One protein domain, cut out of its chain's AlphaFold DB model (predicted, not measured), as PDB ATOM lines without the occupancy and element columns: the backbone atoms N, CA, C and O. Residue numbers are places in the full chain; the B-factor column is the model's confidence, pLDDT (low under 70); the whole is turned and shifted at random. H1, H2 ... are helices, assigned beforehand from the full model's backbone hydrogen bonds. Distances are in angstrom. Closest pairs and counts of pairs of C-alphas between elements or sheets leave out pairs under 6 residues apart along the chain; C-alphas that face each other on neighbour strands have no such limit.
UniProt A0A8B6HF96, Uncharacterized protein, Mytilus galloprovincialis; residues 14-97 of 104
ATOM      1  N   GLU A  14     246.078 276.676 244.586       78.19
ATOM      2  CA  GLU A  14     245.085 276.902 245.641       78.19
ATOM      3  C   GLU A  14     243.733 276.254 245.306       78.19
ATOM      4  O   GLU A  14     243.122 275.609 246.161       78.19
ATOM      5  N   GLU A  15     243.268 276.360 244.057       78.56
ATOM      6  CA  GLU A  15     242.038 275.705 243.598       78.56
ATOM      7  C   GLU A  15     242.178 274.174 243.589       78.56
ATOM      8  O   GLU A  15     241.231 273.459 243.936       78.56
ATOM      9  N   ILE A  16     243.359 273.653 243.236       79.06
ATOM     10  CA  ILE A  16     243.673 272.219 243.299       79.06
ATOM     11  C   ILE A  16     243.611 271.732 244.749       79.06
ATOM     12  O   ILE A  16     242.970 270.711 245.024       79.06
ATOM     13  N   GLU A  17     244.233 272.455 245.678       78.06
ATOM     14  CA  GLU A  17     244.287 272.066 247.086       78.06
ATOM     15  C   GLU A  17     242.916 272.176 247.765       78.06
ATOM     16  O   GLU A  17     242.462 271.224 248.407       78.06
ATOM     17  N   GLN A  18     242.168 273.259 247.524       74.94
ATOM     18  CA  GLN A  18     240.786 273.371 248.000       74.94
ATOM     19  C   GLN A  18     239.903 272.242 247.462       74.94
ATOM     20  O   GLN A  18     239.090 271.667 248.195       74.94
ATOM     21  N   LYS A  19     240.074 271.871 246.190       74.81
ATOM     22  CA  LYS A  19     239.329 270.767 245.586       74.81
ATOM     23  C   LYS A  19     239.713 269.422 246.201       74.81
ATOM     24  O   LYS A  19     238.819 268.614 246.444       74.81
ATOM     25  N   ARG A  20     240.988 269.181 246.522       70.81
ATOM     26  CA  ARG A  20     241.450 267.963 247.220       70.81
ATOM     27  C   ARG A  20     240.876 267.848 248.631       70.81
ATOM     28  O   ARG A  20     240.327 266.797 248.983       70.81
ATOM     29  N   LEU A  21     240.932 268.930 249.406       65.25
ATOM     30  CA  LEU A  21     240.375 268.992 250.758       65.25
ATOM     31  C   LEU A  21     238.865 268.713 250.745       65.25
ATOM     32  O   LEU A  21     238.383 267.836 251.463       65.25
ATOM     33  N   LYS A  22     238.127 269.363 249.840       65.62
ATOM     34  CA  LYS A  22     236.672 269.195 249.709       65.62
ATOM     35  C   LYS A  22     236.279 267.810 249.184       65.62
ATOM     36  O   LYS A  22     235.342 267.186 249.676       65.62
ATOM     37  N   MET A  23     237.019 267.277 248.208       62.19
ATOM     38  CA  MET A  23     236.738 265.962 247.620       62.19
ATOM     39  C   MET A  23     236.951 264.806 248.599       62.19
ATOM     40  O   MET A  23     236.202 263.829 248.532       62.19
ATOM     41  N   SER A  24     237.965 264.882 249.462       56.28
ATOM     42  CA  SER A  24     238.316 263.784 250.371       56.28
ATOM     43  C   SER A  24     237.325 263.636 251.532       56.28
ATOM     44  O   SER A  24     236.913 262.515 251.853       56.28
ATOM     45  N   ALA A  25     236.877 264.752 252.113       63.31
ATOM     46  CA  ALA A  25     235.933 264.754 253.225       63.31
ATOM     47  C   ALA A  25     234.513 264.370 252.773       63.31
ATOM     48  O   ALA A  25     233.939 263.400 253.278       63.31
ATOM     49  N   ASP A  26     233.973 265.048 251.755       69.44
ATOM     50  CA  ASP A  26     232.565 264.896 251.373       69.44
ATOM     51  C   ASP A  26     232.254 263.534 250.756       69.44
ATOM     52  O   ASP A  26     231.226 262.925 251.060       69.44
ATOM     53  N   LYS A  27     233.130 263.024 249.878       73.38
ATOM     54  CA  LYS A  27     232.886 261.728 249.227       73.38
ATOM     55  C   LYS A  27     232.911 260.593 250.236       73.38
ATOM     56  O   LYS A  27     232.067 259.702 250.161       73.38
ATOM     57  N   THR A  28     233.833 260.641 251.192       78.50
ATOM     58  CA  THR A  28     233.972 259.549 252.153       78.50
ATOM     59  C   THR A  28     232.850 259.556 253.186       78.50
ATOM     60  O   THR A  28     232.323 258.497 253.517       78.50
ATOM     61  N   ILE A  29     232.414 260.734 253.646       81.00
ATOM     62  CA  ILE A  29     231.240 260.852 254.524       81.00
ATOM     63  C   ILE A  29     229.993 260.316 253.813       81.00
ATOM     64  O   ILE A  29     229.270 259.491 254.370       81.00
ATOM     65  N   LYS A  30     229.778 260.707 252.550       84.88
ATOM     66  CA  LYS A  30     228.647 260.216 251.747       84.88
ATOM     67  C   LYS A  30     228.677 258.701 251.570       84.88
ATOM     68  O   LYS A  30     227.638 258.065 251.703       84.88
ATOM     69  N   GLN A  31     229.847 258.113 251.317       86.06
ATOM     70  CA  GLN A  31     229.995 256.658 251.211       86.06
ATOM     71  C   GLN A  31     229.663 255.941 252.523       86.06
ATOM     72  O   GLN A  31     228.962 254.932 252.503       86.06
ATOM     73  N   ASN A  32     230.102 256.479 253.662       88.25
ATOM     74  CA  ASN A  32     229.778 255.929 254.979       88.25
ATOM     75  C   ASN A  32     228.272 255.966 255.262       88.25
ATOM     76  O   ASN A  32     227.698 254.956 255.665       88.25
ATOM     77  N   ILE A  33     227.628 257.109 255.010       87.56
ATOM     78  CA  ILE A  33     226.180 257.279 255.194       87.56
ATOM     79  C   ILE A  33     225.406 256.357 254.246       87.56
ATOM     80  O   ILE A  33     224.431 255.730 254.658       87.56
ATOM     81  N   ALA A  34     225.847 256.226 252.992       90.06
ATOM     82  CA  ALA A  34     225.230 255.317 252.032       90.06
ATOM     83  C   ALA A  34     225.323 253.858 252.503       90.06
ATOM     84  O   ALA A  34     224.329 253.138 252.472       90.06
ATOM     85  N   ALA A  35     226.484 253.438 253.010       91.00
ATOM     86  CA  ALA A  35     226.671 252.095 253.546       91.00
ATOM     87  C   ALA A  35     225.764 251.826 254.762       91.00
ATOM     88  O   ALA A  35     225.109 250.785 254.822       91.00
ATOM     89  N   ALA A  36     225.656 252.790 255.685       91.56
ATOM     90  CA  ALA A  36     224.731 252.724 256.817       91.56
ATOM     91  C   ALA A  36     223.265 252.652 256.364       91.56
ATOM     92  O   ALA A  36     222.483 251.886 256.918       91.56
ATOM     93  N   THR A  37     222.896 253.400 255.325       91.50
ATOM     94  CA  THR A  37     221.534 253.396 254.771       91.50
ATOM     95  C   THR A  37     221.165 252.024 254.211       91.50
ATOM     96  O   THR A  37     220.133 251.481 254.593       91.50
ATOM     97  N   ILE A  38     222.044 251.420 253.404       91.62
ATOM     98  CA  ILE A  38     221.840 250.069 252.855       91.62
ATOM     99  C   ILE A  38     221.676 249.045 253.985       91.62
ATOM    100  O   ILE A  38     220.812 248.170 253.925       91.62
ATOM    101  N   PHE A  39     222.481 249.158 255.043       92.62
ATOM    102  CA  PHE A  39     222.370 248.251 256.181       92.62
ATOM    103  C   PHE A  39     221.051 248.440 256.946       92.62
ATOM    104  O   PHE A  39     220.384 247.460 257.265       92.62
ATOM    105  N   ARG A  40     220.601 249.682 257.161       93.31
ATOM    106  CA  ARG A  40     219.283 249.969 257.761       93.31
ATOM    107  C   ARG A  40     218.133 249.406 256.931       93.31
ATOM    108  O   ARG A  40     217.181 248.876 257.497       93.31
ATOM    109  N   GLU A  41     218.200 249.518 255.608       92.12
ATOM    110  CA  GLU A  41     217.204 248.928 254.705       92.12
ATOM    111  C   GLU A  41     217.174 247.405 254.827       92.12
ATOM    112  O   GLU A  41     216.100 246.821 254.971       92.12
ATOM    113  N   TYR A  42     218.344 246.766 254.866       91.81
ATOM    114  CA  TYR A  42     218.451 245.330 255.101       91.81
ATOM    115  C   TYR A  42     217.808 244.911 256.432       91.81
ATOM    116  O   TYR A  42     217.020 243.965 256.460       91.81
ATOM    117  N   LEU A  43     218.067 245.645 257.519       92.81
ATOM    118  CA  LEU A  43     217.464 245.372 258.828       92.81
ATOM    119  C   LEU A  43     215.940 245.493 258.788       92.81
ATOM    120  O   LEU A  43     215.249 244.609 259.293       92.81
ATOM    121  N   LYS A  44     215.404 246.518 258.112       92.62
ATOM    122  CA  LYS A  44     213.953 246.673 257.916       92.62
ATOM    123  C   LYS A  44     213.346 245.475 257.186       92.62
ATOM    124  O   LYS A  44     212.320 244.959 257.622       92.62
ATOM    125  N   VAL A  45     213.987 244.997 256.116       92.06
ATOM    126  CA  VAL A  45     213.536 243.807 255.368       92.06
ATOM    127  C   VAL A  45     213.565 242.556 256.249       92.06
ATOM    128  O   VAL A  45     212.649 241.738 256.199       92.06
ATOM    129  N   LYS A  46     214.579 242.426 257.108       90.62
ATOM    130  CA  LYS A  46     214.700 241.332 258.082       90.62
ATOM    131  C   LYS A  46     213.819 241.506 259.326       90.62
ATOM    132  O   LYS A  46     213.895 240.671 260.221       90.62
ATOM    133  N   LYS A  47     212.972 242.547 259.382       91.62
ATOM    134  CA  LYS A  47     212.130 242.909 260.540       91.62
ATOM    135  C   LYS A  47     212.934 243.107 261.835       91.62
ATOM    136  O   LYS A  47     212.450 242.825 262.926       91.62
ATOM    137  N   MET A  48     214.168 243.581 261.697       91.44
ATOM    138  CA  MET A  48     215.060 243.937 262.795       91.44
ATOM    139  C   MET A  48     215.039 245.448 263.039       91.44
ATOM    140  O   MET A  48     214.621 246.230 262.182       91.44
ATOM    141  N   ASP A  49     215.516 245.862 264.212       89.62
ATOM    142  CA  ASP A  49     215.616 247.276 264.559       89.62
ATOM    143  C   ASP A  49     216.673 247.980 263.683       89.62
ATOM    144  O   ASP A  49     217.836 247.575 263.704       89.62
ATOM    145  N   PRO A  50     216.324 249.030 262.920       89.00
ATOM    146  CA  PRO A  50     217.284 249.766 262.104       89.00
ATOM    147  C   PRO A  50     218.278 250.600 262.929       89.00
ATOM    148  O   PRO A  50     219.231 251.113 262.348       89.00
ATOM    149  N   GLY A  51     218.092 250.741 264.247       87.81
ATOM    150  CA  GLY A  51     219.022 251.399 265.170       87.81
ATOM    151  C   GLY A  51     220.248 250.552 265.525       87.81
ATOM    152  O   GLY A  51     220.599 250.421 266.700       87.81
ATOM    153  N   PHE A  52     220.923 249.972 264.525       89.00
ATOM    154  CA  PHE A  52     222.074 249.077 264.717       89.00
ATOM    155  C   PHE A  52     223.262 249.722 265.441       89.00
ATOM    156  O   PHE A  52     224.148 249.039 265.967       89.00
ATOM    157  N   GLU A  53     223.289 251.049 265.513       87.81
ATOM    158  CA  GLU A  53     224.246 251.801 266.309       87.81
ATOM    159  C   GLU A  53     224.145 251.454 267.799       87.81
ATOM    160  O   GLU A  53     225.148 251.554 268.495       87.81
ATOM    161  N   GLN A  54     223.004 250.940 268.267       86.25
ATOM    162  CA  GLN A  54     222.783 250.502 269.649       86.25
ATOM    163  C   GLN A  54     223.045 249.008 269.877       86.25
ATOM    164  O   GLN A  54     222.994 248.550 271.012       86.25
ATOM    165  N   TYR A  55     223.322 248.227 268.829       87.00
ATOM    166  CA  TYR A  55     223.521 246.781 268.983       87.00
ATOM    167  C   TYR A  55     224.801 246.468 269.758       87.00
ATOM    168  O   TYR A  55     225.816 247.138 269.568       87.00
ATOM    169  N   ASP A  56     224.797 245.396 270.543       88.88
ATOM    170  CA  ASP A  56     226.032 244.837 271.088       88.88
ATOM    171  C   ASP A  56     226.987 244.399 269.974       88.88
ATOM    172  O   ASP A  56     226.571 244.086 268.855       88.88
ATOM    173  N   THR A  57     228.281 244.348 270.284       86.56
ATOM    174  CA  THR A  57     229.332 243.939 269.339       86.56
ATOM    175  C   THR A  57     229.083 242.543 268.774       86.56
ATOM    176  O   THR A  57     229.196 242.355 267.567       86.56
ATOM    177  N   LEU A  58     228.661 241.597 269.618       89.00
ATOM    178  CA  LEU A  58     228.338 240.224 269.217       89.00
ATOM    179  C   LEU A  58     227.151 240.171 268.250       89.00
ATOM    180  O   LEU A  58     227.243 239.576 267.179       89.00
ATOM    181  N   LYS A  59     226.055 240.855 268.597       89.50
ATOM    182  CA  LYS A  59     224.855 240.924 267.754       89.50
ATOM    183  C   LYS A  59     225.153 241.614 266.426       89.50
ATOM    184  O   LYS A  59     224.650 241.219 265.379       89.50
ATOM    185  N   LEU A  60     225.961 242.669 266.459       90.44
ATOM    186  CA  LEU A  60     226.356 243.387 265.259       90.44
ATOM    187  C   LEU A  60     227.212 242.509 264.336       90.44
ATOM    188  O   LEU A  60     226.973 242.524 263.133       90.44
ATOM    189  N   ASP A  61     228.168 241.748 264.874       90.56
ATOM    190  CA  ASP A  61     229.016 240.845 264.084       90.56
ATOM    191  C   ASP A  61     228.191 239.750 263.391       90.56
ATOM    192  O   ASP A  61     228.297 239.574 262.175       90.56
ATOM    193  N   GLU A  62     227.277 239.111 264.126       92.62
ATOM    194  CA  GLU A  62     226.359 238.103 263.586       92.62
ATOM    195  C   GLU A  62     225.519 238.666 262.426       92.62
ATOM    196  O   GLU A  62     225.499 238.126 261.314       92.62
ATOM    197  N   VAL A  63     224.861 239.806 262.651       92.62
ATOM    198  CA  VAL A  63     223.972 240.414 261.653       92.62
ATOM    199  C   VAL A  63     224.755 240.929 260.443       92.62
ATOM    200  O   VAL A  63     224.278 240.813 259.309       92.62
ATOM    201  N   LEU A  64     225.969 241.453 260.646       91.75
ATOM    202  CA  LEU A  64     226.866 241.840 259.557       91.75
ATOM    203  C   LEU A  64     227.312 240.626 258.734       91.75
ATOM    204  O   LEU A  64     227.375 240.723 257.507       91.75
ATOM    205  N   GLY A  65     227.575 239.483 259.372       91.25
ATOM    206  CA  GLY A  65     227.892 238.226 258.692       91.25
ATOM    207  C   GLY A  65     226.803 237.825 257.698       91.25
ATOM    208  O   GLY A  65     227.083 237.621 256.513       91.25
ATOM    209  N   HIS A  66     225.546 237.813 258.148       91.38
ATOM    210  CA  HIS A  66     224.399 237.558 257.273       91.38
ATOM    211  C   HIS A  66     224.242 238.628 256.191       91.38
ATOM    212  O   HIS A  66     224.040 238.306 255.020       91.38
ATOM    213  N   PHE A  67     224.402 239.900 256.552       92.06
ATOM    214  CA  PHE A  67     224.295 241.009 255.612       92.06
ATOM    215  C   PHE A  67     225.256 240.873 254.430       92.06
ATOM    216  O   PHE A  67     224.824 240.993 253.288       92.06
ATOM    217  N   TYR A  68     226.538 240.573 254.655       89.88
ATOM    218  CA  TYR A  68     227.497 240.447 253.551       89.88
ATOM    219  C   TYR A  68     227.215 239.249 252.632       89.88
ATOM    220  O   TYR A  68     227.620 239.272 251.468       89.88
ATOM    221  N   MET A  69     226.506 238.228 253.121       88.56
ATOM    222  CA  MET A  69     226.074 237.078 252.320       88.56
ATOM    223  C   MET A  69     224.790 237.357 251.536       88.56
ATOM    224  O   MET A  69     224.649 236.894 250.396       88.56
ATOM    225  N   ASP A  70     223.887 238.148 252.105       89.19
ATOM    226  CA  ASP A  70     222.564 238.427 251.548       89.19
ATOM    227  C   ASP A  70     222.548 239.649 250.634       89.19
ATOM    228  O   ASP A  70     221.773 239.690 249.680       89.19
ATOM    229  N   VAL A  71     223.416 240.633 250.876       88.81
ATOM    230  CA  VAL A  71     223.395 241.905 250.157       88.81
ATOM    231  C   VAL A  71     223.624 241.690 248.656       88.81
ATOM    232  O   VAL A  71     224.565 241.022 248.205       88.81
ATOM    233  N   ARG A  72     222.717 242.244 247.855       87.44
ATOM    234  CA  ARG A  72     222.764 242.239 246.390       87.44
ATOM    235  C   ARG A  72     222.690 243.668 245.888       87.44
ATOM    236  O   ARG A  72     222.201 244.562 246.573       87.44
ATOM    237  N   LYS A  73     223.213 243.874 244.690       85.00
ATOM    238  CA  LYS A  73     223.033 245.119 243.950       85.00
ATOM    239  C   LYS A  73     221.582 245.233 243.467       85.00
ATOM    240  O   LYS A  73     220.839 244.255 243.475       85.00
ATOM    241  N   ALA A  74     221.206 246.417 242.985       77.69
ATOM    242  CA  ALA A  74     219.870 246.685 242.445       77.69
ATOM    243  C   ALA A  74     219.490 245.798 241.241       77.69
ATOM    244  O   ALA A  74     218.311 245.578 240.992       77.69
ATOM    245  N   ASP A  75     220.478 245.264 240.520       82.19
ATOM    246  CA  ASP A  75     220.303 244.308 239.418       82.19
ATOM    247  C   ASP A  75     220.139 242.848 239.896       82.19
ATOM    248  O   ASP A  75     220.048 241.938 239.077       82.19
ATOM    249  N   GLY A  76     220.138 242.600 241.212       80.94
ATOM    250  CA  GLY A  76     220.069 241.266 241.815       80.94
ATOM    251  C   GLY A  76     221.411 240.527 241.880       80.94
ATOM    252  O   GLY A  76     221.500 239.472 242.513       80.94
ATOM    253  N   ASN A  77     222.483 241.075 241.300       85.50
ATOM    254  CA  ASN A  77     223.792 240.430 241.293       85.50
ATOM    255  C   ASN A  77     224.533 240.599 242.624       85.50
ATOM    256  O   ASN A  77     224.323 241.540 243.396       85.50
ATOM    257  N   ARG A  78     225.481 239.689 242.883       83.94
ATOM    258  CA  ARG A  78     226.396 239.806 244.025       83.94
ATOM    259  C   ARG A  78     227.338 240.997 243.845       83.94
ATOM    260  O   ARG A  78     227.782 241.329 242.740       83.94
ATOM    261  N   TYR A  79     227.684 241.638 244.955       84.62
ATOM    262  CA  TYR A  79     228.777 242.602 244.967       84.62
ATOM    263  C   TYR A  79     230.108 241.901 244.669       84.62
ATOM    264  O   TYR A  79     230.336 240.767 245.082       84.62
ATOM    265  N   LYS A  80     231.006 242.592 243.956       86.69
ATOM    266  CA  LYS A  80     232.396 242.138 243.828       86.69
ATOM    267  C   LYS A  80     233.056 242.197 245.208       86.69
ATOM    268  O   LYS A  80     232.717 243.079 245.998       86.69
ATOM    269  N   THR A  81     234.046 241.344 245.459       85.19
ATOM    270  CA  THR A  81     234.787 241.299 246.733       85.19
ATOM    271  C   THR A  81     235.284 242.680 247.166       85.19
ATOM    272  O   THR A  81     235.039 243.093 248.295       85.19
ATOM    273  N   ASN A  82     235.872 243.447 246.242       87.06
ATOM    274  CA  ASN A  82     236.357 244.802 246.533       87.06
ATOM    275  C   ASN A  82     235.224 245.751 246.945       87.06
ATOM    276  O   ASN A  82     235.393 246.561 247.847       87.06
ATOM    277  N   SER A  83     234.047 245.636 246.327       86.56
ATOM    278  CA  SER A  83     232.893 246.465 246.684       86.56
ATOM    279  C   SER A  83     232.331 246.105 248.062       86.56
ATOM    280  O   SER A  83     231.958 247.009 248.805       86.56
ATOM    281  N   LEU A  84     232.313 244.817 248.428       88.00
ATOM    282  CA  LEU A  84     231.940 244.371 249.778       88.00
ATOM    283  C   LEU A  84     232.935 244.862 250.829       88.00
ATOM    284  O   LEU A  84     232.524 245.334 251.885       88.00
ATOM    285  N   GLN A  85     234.233 244.806 250.529       88.50
ATOM    286  CA  GLN A  85     235.258 245.364 251.406       88.50
ATOM    287  C   GLN A  85     235.064 246.869 251.597       88.50
ATOM    288  O   GLN A  85     235.044 247.327 252.737       88.50
ATOM    289  N   CYS A  86     234.838 247.633 250.522       88.38
ATOM    290  CA  CYS A  86     234.517 249.057 250.631       88.38
ATOM    291  C   CYS A  86     233.298 249.294 251.531       88.38
ATOM    292  O   CYS A  86     233.365 250.138 252.419       88.38
ATOM    293  N   LEU A  87     232.225 248.517 251.361       89.31
ATOM    294  CA  LEU A  87     231.023 248.615 252.191       89.31
ATOM    295  C   LEU A  87     231.331 248.350 253.673       89.31
ATOM    296  O   LEU A  87     230.911 249.121 254.536       89.31
ATOM    297  N   ARG A  88     232.133 247.316 253.960       90.94
ATOM    298  CA  ARG A  88     232.599 246.983 255.313       90.94
ATOM    299  C   ARG A  88     233.419 248.108 255.932       90.94
ATOM    300  O   ARG A  88     233.169 248.487 257.074       90.94
ATOM    301  N   TYR A  89     234.385 248.659 255.200       90.44
ATOM    302  CA  TYR A  89     235.204 249.766 255.692       90.44
ATOM    303  C   TYR A  89     234.370 251.026 255.931       90.44
ATOM    304  O   TYR A  89     234.544 251.678 256.959       90.44
ATOM    305  N   SER A  90     233.435 251.335 255.030       90.69
ATOM    306  CA  SER A  90     232.519 252.467 255.159       90.69
ATOM    307  C   SER A  90     231.595 252.336 256.372       90.69
ATOM    308  O   SER A  90     231.459 253.296 257.127       90.69
ATOM    309  N   LEU A  91     231.026 251.149 256.621       90.38
ATOM    310  CA  LEU A  91     230.219 250.870 257.818       90.38
ATOM    311  C   LEU A  91     231.041 250.969 259.105       90.38
ATOM    312  O   LEU A  91     230.624 251.609 260.066       90.38
ATOM    313  N   ASN A  92     232.239 250.388 259.118       89.81
ATOM    314  CA  ASN A  92     233.131 250.473 260.269       89.81
ATOM    315  C   ASN A  92     233.523 251.930 260.570       89.81
ATOM    316  O   ASN A  92     233.534 252.351 261.724       89.81
ATOM    317  N   ARG A  93     233.802 252.731 259.532       88.25
ATOM    318  CA  ARG A  93     234.091 254.163 259.682       88.25
ATOM    319  C   ARG A  93     232.865 254.941 260.158       88.25
ATOM    320  O   ARG A  93     233.033 255.851 260.957       88.25
ATOM    321  N   TYR A  94     231.664 254.578 259.705       88.06
ATOM    322  CA  TYR A  94     230.408 255.163 260.178       88.06
ATOM    323  C   TYR A  94     230.199 254.931 261.682       88.06
ATOM    324  O   TYR A  94     229.950 255.877 262.418       88.06
ATOM    325  N   LEU A  95     230.379 253.693 262.151       86.06
ATOM    326  CA  LEU A  95     230.204 253.318 263.560       86.06
ATOM    327  C   LEU A  95     231.265 253.912 264.498       86.06
ATOM    328  O   LEU A  95     230.995 254.159 265.673       86.06
ATOM    329  N   LYS A  96     232.477 254.133 263.980       84.06
ATOM    330  CA  LYS A  96     233.578 254.767 264.716       84.06
ATOM    331  C   LYS A  96     233.545 256.292 264.658       84.06
ATOM    332  O   LYS A  96     234.286 256.928 265.400       84.06
ATOM    333  N   ALA A  97     232.740 256.880 263.773       79.88
ATOM    334  CA  ALA A  97     232.592 258.323 263.701       79.88
ATOM    335  C   ALA A  97     231.713 258.838 264.860       79.88
ATOM    336  O   ALA A  97     230.816 258.126 265.328       79.88
TER     337      ALA A  97
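This is residues 14 to 97 of the 104 residues of an uncharacterized protein of Mytilus galloprovincialis (UniProt A0A8B6HF96). One long helix, H1, crosses over a pair of shorter helices, H2 and H3, which run side by side in opposite ways; the first part of H1, residues 14 to 27, sticks out from this body as a free arm. The assembly is loosely joined: H3 touches H1, while H2 is only near H1 and H3. Look for 84 printed residues with three named helices in the order H1, H2, H3 and no named strand, an all-helix class. The whole is loose, with a radius of gyration of the C-alphas of 14.8 A, and elongated, spanning 49 by 30 by 18 A.

Start with H1, residues 14 to 45, and look at its residues 28 to 36: with these alone it touches H3, residues 81 to 96. The closest C-alphas are those of Asn 32 and Ser 90, 4.4 A apart, and the lines are about perpendicular at 86 degrees. Further along H1, find Tyr 42: its C-alpha is 7.3 A from that of Phe 67 in H2, residues 57 to 70, the closest pair of these two helices. H1 and H2 are close but not clearly touching, about perpendicular at 90 degrees. H2 and H3 are also close but not clearly touching, at a shallow tilt of 28 degrees, opposite ways; their closest C-alphas, those of Tyr 68 and Leu 84, are 7.0 A apart. In H2 and H3 every O i to N i+4 pair is within hydrogen-bond range; in H1, 27 of 28 are.

Find C-alpha 14 at (245.085, 276.902, 245.641); from there H1 runs 46.7 A to C-alpha 45. H2 begins at C-alpha 57, (229.332, 243.939, 269.339), and runs 19.8 A to C-alpha 70. H3 runs 22.5 A from C-alpha 81 to C-alpha 96 at (233.578, 254.767, 264.716).

The C-alphas of Glu 14 and Lys 47, the two farthest apart, are 49.6 A apart. The printed part has no cut; the link from H1 to H2 is long, that from H2 to H3 short. Look in the B-factor column for pLDDT under 70 at residues 21 to 26; the mean of the printed part is 85.5.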